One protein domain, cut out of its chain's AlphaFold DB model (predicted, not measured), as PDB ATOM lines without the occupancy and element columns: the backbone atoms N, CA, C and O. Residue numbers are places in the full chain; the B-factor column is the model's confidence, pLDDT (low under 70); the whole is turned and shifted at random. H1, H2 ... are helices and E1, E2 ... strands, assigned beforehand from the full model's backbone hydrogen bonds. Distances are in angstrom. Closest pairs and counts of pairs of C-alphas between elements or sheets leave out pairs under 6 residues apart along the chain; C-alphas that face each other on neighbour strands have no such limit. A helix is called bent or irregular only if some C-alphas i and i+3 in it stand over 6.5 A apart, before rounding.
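Overview. This is residues 49 to 111 of the 111 residues of the protein "Tgh081" of Campylobacter jejuni (UniProt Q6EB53). H2, the longest helix, H1 beside it, and three long strands make a flat, loosely joined frame, in which E1 runs between H2 and E2 and the chain folds back along E2 at the edge away from the helices. E3 slants past E1 on one side, heading from the E2 end toward H2. The 63 printed residues hold two named helices and three named strands in the order H1, H2, E1, E2, E3, and no two strands pair. The class is mixed, helices and strands; the whole is only just compact, close to loose, with a radius of gyration of the C-alphas of 12.6 A and spans of 33 by 28 by 15 A.

Along the chain. Find C-alpha 61 at (-30.958, 45.435, -32.981); from there H2, residues 61 to 75, runs 16.8 A. It is irregular: C-alphas 71 and 74 are 9.2 A apart. Before it comes H1, residues 54 to 58. Next read E1, residues 76 to 84, 22.9 A long, then E2, residues 89 to 96, 21.3 A. E3, residues 102 to 108, spans 20.2 A and ends at C-alpha 108, (-27.814, 42.330, -39.842).

Arrangement. Start at H2, which touches H1; their closest C-alphas, Lys 55 and Leu 72, are 5.9 A apart. The closest C-alphas of H2 and E3, Ala 65 and Ile 108, are 7.3 A apart. Those of E1 and E2, Ile 80 and Ala 92, are 7.1 A apart. E1 and E3 are near each other, with 16 pairs of C-alphas within 10 A. H2 and E2 are apart, as are E2 and E3. In H1 every O i to N i+4 pair is within hydrogen-bond range, in H2 6 of 11.

Size, cuts and confidence. The C-alphas of Glu 98 and Lys 111, the two farthest apart, are 37.8 A from each other. The printed part has no cut, and its links between named elements are tight. The mean pLDDT of the printed part is 90.1; look for values under 70 at residues 97 and 111.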
ATOM      1  N   GLN A  49     -24.470  33.109 -27.005       94.06
ATOM      2  CA  GLN A  49     -24.619  32.180 -25.891       94.06
ATOM      3  C   GLN A  49     -24.823  33.022 -24.630       94.06
ATOM      4  O   GLN A  49     -24.012  33.905 -24.344       94.06
ATOM      5  N   LEU A  50     -25.920  32.806 -23.906       94.56
ATOM      6  CA  LEU A  50     -26.381  33.706 -22.847       94.56
ATOM      7  C   LEU A  50     -26.718  32.944 -21.558       94.56
ATOM      8  O   LEU A  50     -27.264  31.842 -21.595       94.56
ATOM      9  N   LYS A  51     -26.443  33.576 -20.411       94.69
ATOM     10  CA  LYS A  51     -26.897  33.131 -19.080       94.69
ATOM     11  C   LYS A  51     -28.310  33.606 -18.750       94.69
ATOM     12  O   LYS A  51     -29.030  32.907 -18.048       94.69
ATOM     13  N   ASP A  52     -28.677  34.794 -19.226       94.31
ATOM     14  CA  ASP A  52     -29.990  35.427 -19.055       94.31
ATOM     15  C   ASP A  52     -30.354  36.148 -20.364       94.31
ATOM     16  O   ASP A  52     -29.484  36.683 -21.055       94.31
ATOM     17  N   ILE A  53     -31.638  36.140 -20.712       95.75
ATOM     18  CA  ILE A  53     -32.180  36.696 -21.955       95.75
ATOM     19  C   ILE A  53     -32.765  38.095 -21.788       95.75
ATOM     20  O   ILE A  53     -32.944  38.777 -22.790       95.75
ATOM     21  N   LYS A  54     -33.029  38.569 -20.564       96.75
ATOM     22  CA  LYS A  54     -33.769  39.828 -20.354       96.75
ATOM     23  C   LYS A  54     -33.134  41.020 -21.063       96.75
ATOM     24  O   LYS A  54     -33.794  41.708 -21.833       96.75
ATOM     25  N   LYS A  55     -31.827  41.226 -20.872       96.62
ATOM     26  CA  LYS A  55     -31.109  42.323 -21.542       96.62
ATOM     27  C   LYS A  55     -31.044  42.151 -23.053       96.62
ATOM     28  O   LYS A  55     -30.980  43.140 -23.766       96.62
ATOM     29  N   PHE A  56     -31.028  40.908 -23.532       96.81
ATOM     30  CA  PHE A  56     -31.042  40.617 -24.960       96.81
ATOM     31  C   PHE A  56     -32.395  40.980 -25.584       96.81
ATOM     32  O   PHE A  56     -32.420  41.602 -26.637       96.81
ATOM     33  N   GLU A  57     -33.501  40.644 -24.918       96.12
ATOM     34  CA  GLU A  57     -34.862  40.971 -25.365       96.12
ATOM     35  C   GLU A  57     -35.172  42.474 -25.291       96.12
ATOM     36  O   GLU A  57     -35.911  42.994 -26.123       96.12
ATOM     37  N   GLU A  58     -34.609  43.178 -24.307       96.38
ATOM     38  CA  GLU A  58     -34.779  44.627 -24.136       96.38
ATOM     39  C   GLU A  58     -33.884  45.460 -25.073       96.38
ATOM     40  O   GLU A  58     -34.144  46.647 -25.292       96.38
ATOM     41  N   ALA A  59     -32.816  44.867 -25.610       95.88
ATOM     42  CA  ALA A  59     -31.856  45.563 -26.453       95.88
ATOM     43  C   ALA A  59     -32.400  45.830 -27.859       95.88
ATOM     44  O   ALA A  59     -33.094  45.011 -28.458       95.88
ATOM     45  N   SER A  60     -32.007  46.968 -28.436       94.69
ATOM     46  CA  SER A  60     -32.272  47.230 -29.849       94.69
ATOM     47  C   SER A  60     -31.342  46.413 -30.753       94.69
ATOM     48  O   SER A  60     -30.198  46.128 -30.394       94.69
ATOM     49  N   ASP A  61     -31.789  46.117 -31.976       90.75
ATOM     50  CA  ASP A  61     -30.958  45.435 -32.981       90.75
ATOM     51  C   ASP A  61     -29.626  46.166 -33.228       90.75
ATOM     52  O   ASP A  61     -28.584  45.541 -33.418       90.75
ATOM     53  N   ILE A  62     -29.645  47.502 -33.193       91.44
ATOM     54  CA  ILE A  62     -28.457  48.346 -33.384       91.44
ATOM     55  C   ILE A  62     -27.495  48.191 -32.205       91.44
ATOM     56  O   ILE A  62     -26.282  48.086 -32.403       91.44
ATOM     57  N   ASP A  63     -28.027  48.167 -30.985       94.50
ATOM     58  CA  ASP A  63     -27.237  47.990 -29.772       94.50
ATOM     59  C   ASP A  63     -26.565  46.623 -29.739       94.50
ATOM     60  O   ASP A  63     -25.368  46.544 -29.465       94.50
ATOM     61  N   LEU A  64     -27.291  45.568 -30.108       93.94
ATOM     62  CA  LEU A  64     -26.723  44.230 -30.259       93.94
ATOM     63  C   LEU A  64     -25.658  44.200 -31.366       93.94
ATOM     64  O   LEU A  64     -24.575  43.667 -31.165       93.94
ATOM     65  N   ALA A  65     -25.896  44.844 -32.510       89.25
ATOM     66  CA  ALA A  65     -24.958  44.819 -33.634       89.25
ATOM     67  C   ALA A  65     -23.649  45.601 -33.403       89.25
ATOM     68  O   ALA A  65     -22.648  45.323 -34.072       89.25
ATOM     69  N   THR A  66     -23.655  46.604 -32.518       90.25
ATOM     70  CA  THR A  66     -22.541  47.563 -32.377       90.25
ATOM     71  C   THR A  66     -21.940  47.634 -30.978       90.25
ATOM     72  O   THR A  66     -20.790  48.047 -30.834       90.25
ATOM     73  N   ARG A  67     -22.696  47.250 -29.943       93.06
ATOM     74  CA  ARG A  67     -22.330  47.409 -28.528       93.06
ATOM     75  C   ARG A  67     -22.725  46.199 -27.677       93.06
ATOM     76  O   ARG A  67     -22.925  46.372 -26.474       93.06
ATOM     77  N   GLU A  68     -22.807  44.998 -28.263       92.62
ATOM     78  CA  GLU A  68     -23.213  43.761 -27.565       92.62
ATOM     79  C   GLU A  68     -22.561  43.605 -26.183       92.62
ATOM     80  O   GLU A  68     -23.248  43.328 -25.203       92.62
ATOM     81  N   GLU A  69     -21.269  43.910 -26.067       92.31
ATOM     82  CA  GLU A  69     -20.505  43.761 -24.823       92.31
ATOM     83  C   GLU A  69     -20.938  44.706 -23.714       92.31
ATOM     84  O   GLU A  69     -20.981  44.323 -22.546       92.31
ATOM     85  N   GLY A  70     -21.279  45.943 -24.068       93.94
ATOM     86  CA  GLY A  70     -21.772  46.923 -23.104       93.94
ATOM     87  C   GLY A  70     -23.219  46.657 -22.691       93.94
ATOM     88  O   GLY A  70     -23.605  46.986 -21.572       93.94
ATOM     89  N   VAL A  71     -24.005  46.062 -23.587       96.19
ATOM     90  CA  VAL A  71     -25.445  45.836 -23.415       96.19
ATOM     91  C   VAL A  71     -25.702  44.551 -22.635       96.19
ATOM     92  O   VAL A  71     -26.397  44.561 -21.621       96.19
ATOM     93  N   LEU A  72     -25.103  43.446 -23.074       96.69
ATOM     94  CA  LEU A  72     -25.286  42.120 -22.486       96.69
ATOM     95  C   LEU A  72     -24.356  41.918 -21.281       96.69
ATOM     96  O   LEU A  72     -24.741  41.322 -20.271       96.69
ATOM     97  N   GLY A  73     -23.137  42.464 -21.341       95.25
ATOM     98  CA  GLY A  73     -22.163  42.403 -20.256       95.25
ATOM     99  C   GLY A  73     -21.924  40.975 -19.770       95.25
ATOM    100  O   GLY A  73     -21.593  40.082 -20.542       95.25
ATOM    101  N   LYS A  74     -22.117  40.753 -18.464       95.12
ATOM    102  CA  LYS A  74     -21.897  39.449 -17.811       95.12
ATOM    103  C   LYS A  74     -22.908  38.367 -18.201       95.12
ATOM    104  O   LYS A  74     -22.678  37.201 -17.869       95.12
ATOM    105  N   ASP A  75     -24.009  38.751 -18.844       95.50
ATOM    106  CA  ASP A  75     -25.048  37.813 -19.269       95.50
ATOM    107  C   ASP A  75     -24.631  37.109 -20.566       95.50
ATOM    108  O   ASP A  75     -25.118  36.016 -20.840       95.50
ATOM    109  N   LYS A  76     -23.681  37.681 -21.323       94.75
ATOM    110  CA  LYS A  76     -23.068  37.027 -22.479       94.75
ATOM    111  C   LYS A  76     -21.990  36.039 -22.036       94.75
ATOM    112  O   LYS A  76     -21.074  36.395 -21.297       94.75
ATOM    113  N   LEU A  77     -22.103  34.803 -22.511       93.50
ATOM    114  CA  LEU A  77     -21.070  33.775 -22.406       93.50
ATOM    115  C   LEU A  77     -20.099  33.880 -23.578       93.50
ATOM    116  O   LEU A  77     -18.894  33.970 -23.371       93.50
ATOM    117  N   ASP A  78     -20.646  33.902 -24.790       91.69
ATOM    118  CA  ASP A  78     -19.892  33.960 -26.039       91.69
ATOM    119  C   ASP A  78     -20.782  34.487 -27.178       91.69
ATOM    120  O   ASP A  78     -22.013  34.520 -27.059       91.69
ATOM    121  N   SER A  79     -20.177  34.896 -28.291       92.25
ATOM    122  CA  SER A  79     -20.892  35.215 -29.527       92.25
ATOM    123  C   SER A  79     -20.104  34.793 -30.764       92.25
ATOM    124  O   SER A  79     -18.894  34.977 -30.865       92.25
ATOM    125  N   ILE A  80     -20.812  34.255 -31.758       91.62
ATOM    126  CA  ILE A  80     -20.242  33.902 -33.058       91.62
ATOM    127  C   ILE A  80     -20.911  34.750 -34.126       91.62
ATOM    128  O   ILE A  80     -22.122  34.673 -34.338       91.62
ATOM    129  N   LYS A  81     -20.094  35.533 -34.828       92.25
ATOM    130  CA  LYS A  81     -20.502  36.360 -35.958       92.25
ATOM    131  C   LYS A  81     -20.023  35.732 -37.256       92.25
ATOM    132  O   LYS A  81     -18.846  35.426 -37.410       92.25
ATOM    133  N   THR A  82     -20.937  35.567 -38.200       92.06
ATOM    134  CA  THR A  82     -20.667  34.876 -39.459       92.06
ATOM    135  C   THR A  82     -21.443  35.509 -40.600       92.06
ATOM    136  O   THR A  82     -22.587  35.932 -40.439       92.06
ATOM    137  N   GLN A  83     -20.817  35.562 -41.769       93.06
ATOM    138  CA  GLN A  83     -21.464  36.004 -42.994       93.06
ATOM    139  C   GLN A  83     -21.893  34.781 -43.806       93.06
ATOM    140  O   GLN A  83     -21.148  33.810 -43.906       93.06
ATOM    141  N   ILE A  84     -23.103  34.821 -44.354       94.25
ATOM    142  CA  ILE A  84     -23.711  33.714 -45.092       94.25
ATOM    143  C   ILE A  84     -24.063  34.231 -46.480       94.25
ATOM    144  O   ILE A  84     -24.853  35.172 -46.609       94.25
ATOM    145  N   ALA A  85     -23.474  33.635 -47.515       94.38
ATOM    146  CA  ALA A  85     -23.783  33.978 -48.898       94.38
ATOM    147  C   ALA A  85     -25.257  33.659 -49.231       94.38
ATOM    148  O   ALA A  85     -25.863  32.807 -48.574       94.38
ATOM    149  N   PRO A  86     -25.863  34.330 -50.226       94.06
ATOM    150  CA  PRO A  86     -27.192  33.961 -50.701       94.06
ATOM    151  C   PRO A  86     -27.268  32.490 -51.111       94.06
ATOM    152  O   PRO A  86     -26.343  31.976 -51.740       94.06
ATOM    153  N   LYS A  87     -28.390  31.832 -50.797       94.06
ATOM    154  CA  LYS A  87     -28.659  30.414 -51.110       94.06
ATOM    155  C   LYS A  87     -27.700  29.427 -50.428       94.06
ATOM    156  O   LYS A  87     -27.630  28.271 -50.838       94.06
ATOM    157  N   ASP A  88     -27.000  29.867 -49.383       93.88
ATOM    158  CA  ASP A  88     -26.065  29.051 -48.610       93.88
ATOM    159  C   ASP A  88     -26.596  28.750 -47.198       93.88
ATOM    160  O   ASP A  88     -27.521  29.394 -46.686       93.88
ATOM    161  N   ASN A  89     -26.005  27.752 -46.545       91.69
ATOM    162  CA  ASN A  89     -26.304  27.398 -45.168       91.69
ATOM    163  C   ASN A  89     -25.048  27.103 -44.358       91.69
ATOM    164  O   ASN A  89     -24.097  26.494 -44.838       91.69
ATOM    165  N   ILE A  90     -25.113  27.379 -43.062       91.38
ATOM    166  CA  ILE A  90     -24.024  27.082 -42.134       91.38
ATOM    167  C   ILE A  90     -24.544  26.455 -40.842       91.38
ATOM    168  O   ILE A  90     -25.703  26.637 -40.458       91.38
ATOM    169  N   ILE A  91     -23.658  25.748 -40.146       87.62
ATOM    170  CA  ILE A  91     -23.830  25.417 -38.730       87.62
ATOM    171  C   ILE A  91     -23.034  26.465 -37.958       87.62
ATOM    172  O   ILE A  91     -21.809  26.434 -37.969       87.62
ATOM    173  N   ALA A  92     -23.736  27.420 -37.355       78.75
ATOM    174  CA  ALA A  92     -23.121  28.591 -36.738       78.75
ATOM    175  C   ALA A  92     -22.449  28.260 -35.401       78.75
ATOM    176  O   ALA A  92     -21.408  28.820 -35.082       78.75
ATOM    177  N   VAL A  93     -23.032  27.343 -34.626       81.38
ATOM    178  CA  VAL A  93     -22.470  26.921 -33.342       81.38
ATOM    179  C   VAL A  93     -22.942  25.519 -32.973       81.38
ATOM    180  O   VAL A  93     -24.037  25.097 -33.365       81.38
ATOM    181  N   LYS A  94     -22.100  24.813 -32.218       78.69
ATOM    182  CA  LYS A  94     -22.449  23.626 -31.440       78.69
ATOM    183  C   LYS A  94     -22.266  23.985 -29.972       78.69
ATOM    184  O   LYS A  94     -21.176  24.403 -29.601       78.69
ATOM    185  N   VAL A  95     -23.326  23.871 -29.193       78.06
ATOM    186  CA  VAL A  95     -23.394  24.343 -27.811       78.06
ATOM    187  C   VAL A  95     -23.686  23.159 -26.906       78.06
ATOM    188  O   VAL A  95     -24.561  22.365 -27.243       78.06
ATOM    189  N   ASP A  96     -22.968  23.038 -25.794       75.25
ATOM    190  CA  ASP A  96     -23.334  22.096 -24.736       75.25
ATOM    191  C   ASP A  96     -24.490  22.693 -23.914       75.25
ATOM    192  O   ASP A  96     -24.362  23.790 -23.361       75.25
ATOM    193  N   GLU A  97     -25.636  22.006 -23.880       69.31
ATOM    194  CA  GLU A  97     -26.831  22.466 -23.159       69.31
ATOM    195  C   GLU A  97     -26.595  22.623 -21.651       69.31
ATOM    196  O   GLU A  97     -27.264  23.442 -21.019       69.31
ATOM    197  N   GLU A  98     -25.652  21.879 -21.062       74.19
ATOM    198  CA  GLU A  98     -25.369  21.971 -19.625       74.19
ATOM    199  C   GLU A  98     -24.670  23.291 -19.254       74.19
ATOM    200  O   GLU A  98     -24.819  23.782 -18.131       74.19
ATOM    201  N   GLU A  99     -23.935  23.897 -20.192       77.69
ATOM    202  CA  GLU A  99     -23.133  25.103 -19.950       77.69
ATOM    203  C   GLU A  99     -23.829  26.398 -20.392       77.69
ATOM    204  O   GLU A  99     -23.529  27.479 -19.872       77.69
ATOM    205  N   VAL A 100     -24.768  26.304 -21.341       83.88
ATOM    206  CA  VAL A 100     -25.389  27.465 -21.989       83.88
ATOM    207  C   VAL A 100     -26.913  27.401 -21.889       83.88
ATOM    208  O   VAL A 100     -27.568  26.744 -22.700       83.88
ATOM    209  N   PRO A 101     -27.506  28.152 -20.945       84.94
ATOM    210  CA  PRO A 101     -28.950  28.138 -20.730       84.94
ATOM    211  C   PRO A 101     -29.762  28.680 -21.913       84.94
ATOM    212  O   PRO A 101     -30.892  28.243 -22.136       84.94
ATOM    213  N   TYR A 102     -29.215  29.646 -22.661       89.69
ATOM    214  CA  TYR A 102     -29.941  30.323 -23.733       89.69
ATOM    215  C   TYR A 102     -29.073  30.606 -24.957       89.69
ATOM    216  O   TYR A 102     -27.903  30.979 -24.850       89.69
ATOM    217  N   VAL A 103     -29.694  30.509 -26.137       90.94
ATOM    218  CA  VAL A 103     -29.075  30.864 -27.418       90.94
ATOM    219  C   VAL A 103     -29.910  31.929 -28.130       90.94
ATOM    220  O   VAL A 103     -31.000  31.647 -28.628       90.94
ATOM    221  N   GLY A 104     -29.384  33.152 -28.195       90.06
ATOM    222  CA  GLY A 104     -29.969  34.273 -28.937       90.06
ATOM    223  C   GLY A 104     -29.449  34.331 -30.375       90.06
ATOM    224  O   GLY A 104     -28.326  33.915 -30.655       90.06
ATOM    225  N   LYS A 105     -30.244  34.857 -31.312       90.75
ATOM    226  CA  LYS A 105     -29.815  35.076 -32.705       90.75
ATOM    227  C   LYS A 105     -30.234  36.464 -33.165       90.75
ATOM    228  O   LYS A 105     -31.370  36.858 -32.936       90.75
ATOM    229  N   SER A 106     -29.341  37.164 -33.852       91.12
ATOM    230  CA  SER A 106     -29.627  38.432 -34.526       91.12
ATOM    231  C   SER A 106     -29.027  38.420 -35.931       91.12
ATOM    232  O   SER A 106     -27.976  37.818 -36.153       91.12
ATOM    233  N   CYS A 107     -29.694  39.064 -36.885       90.62
ATOM    234  CA  CYS A 107     -29.243  39.157 -38.269       90.62
ATOM    235  C   CYS A 107     -29.154  40.623 -38.687       90.62
ATOM    236  O   CYS A 107     -30.121  41.370 -38.568       90.62
ATOM    237  N   ILE A 108     -28.008  41.016 -39.236       89.56
ATOM    238  CA  ILE A 108     -27.814  42.330 -39.842       89.56
ATOM    239  C   ILE A 108     -28.193  42.217 -41.317       89.56
ATOM    240  O   ILE A 108     -27.533  41.505 -42.083       89.56
ATOM    241  N   ILE A 109     -29.261  42.920 -41.684       86.25
ATOM    242  CA  ILE A 109     -29.811  42.976 -43.039       86.25
ATOM    243  C   ILE A 109     -29.470  44.306 -43.712       86.25
ATOM    244  O   ILE A 109     -29.397  45.352 -43.064       86.25
ATOM    245  N   CYS A 110     -29.267  44.261 -45.024       78.19
ATOM    246  CA  CYS A 110     -29.207  45.438 -45.868       78.19
ATOM    247  C   CYS A 110     -30.640  45.907 -46.137       78.19
ATOM    248  O   CYS A 110     -31.491  45.120 -46.542       78.19
ATOM    249  N   LYS A 111     -30.901  47.187 -45.895       65.12
ATOM    250  CA  LYS A 111     -32.099  47.893 -46.348       65.12
ATOM    251  C   LYS A 111     -31.646  49.113 -47.134       65.12
ATOM    252  O   LYS A 111     -30.606  49.697 -46.752       65.12
TER     253      LYS A 111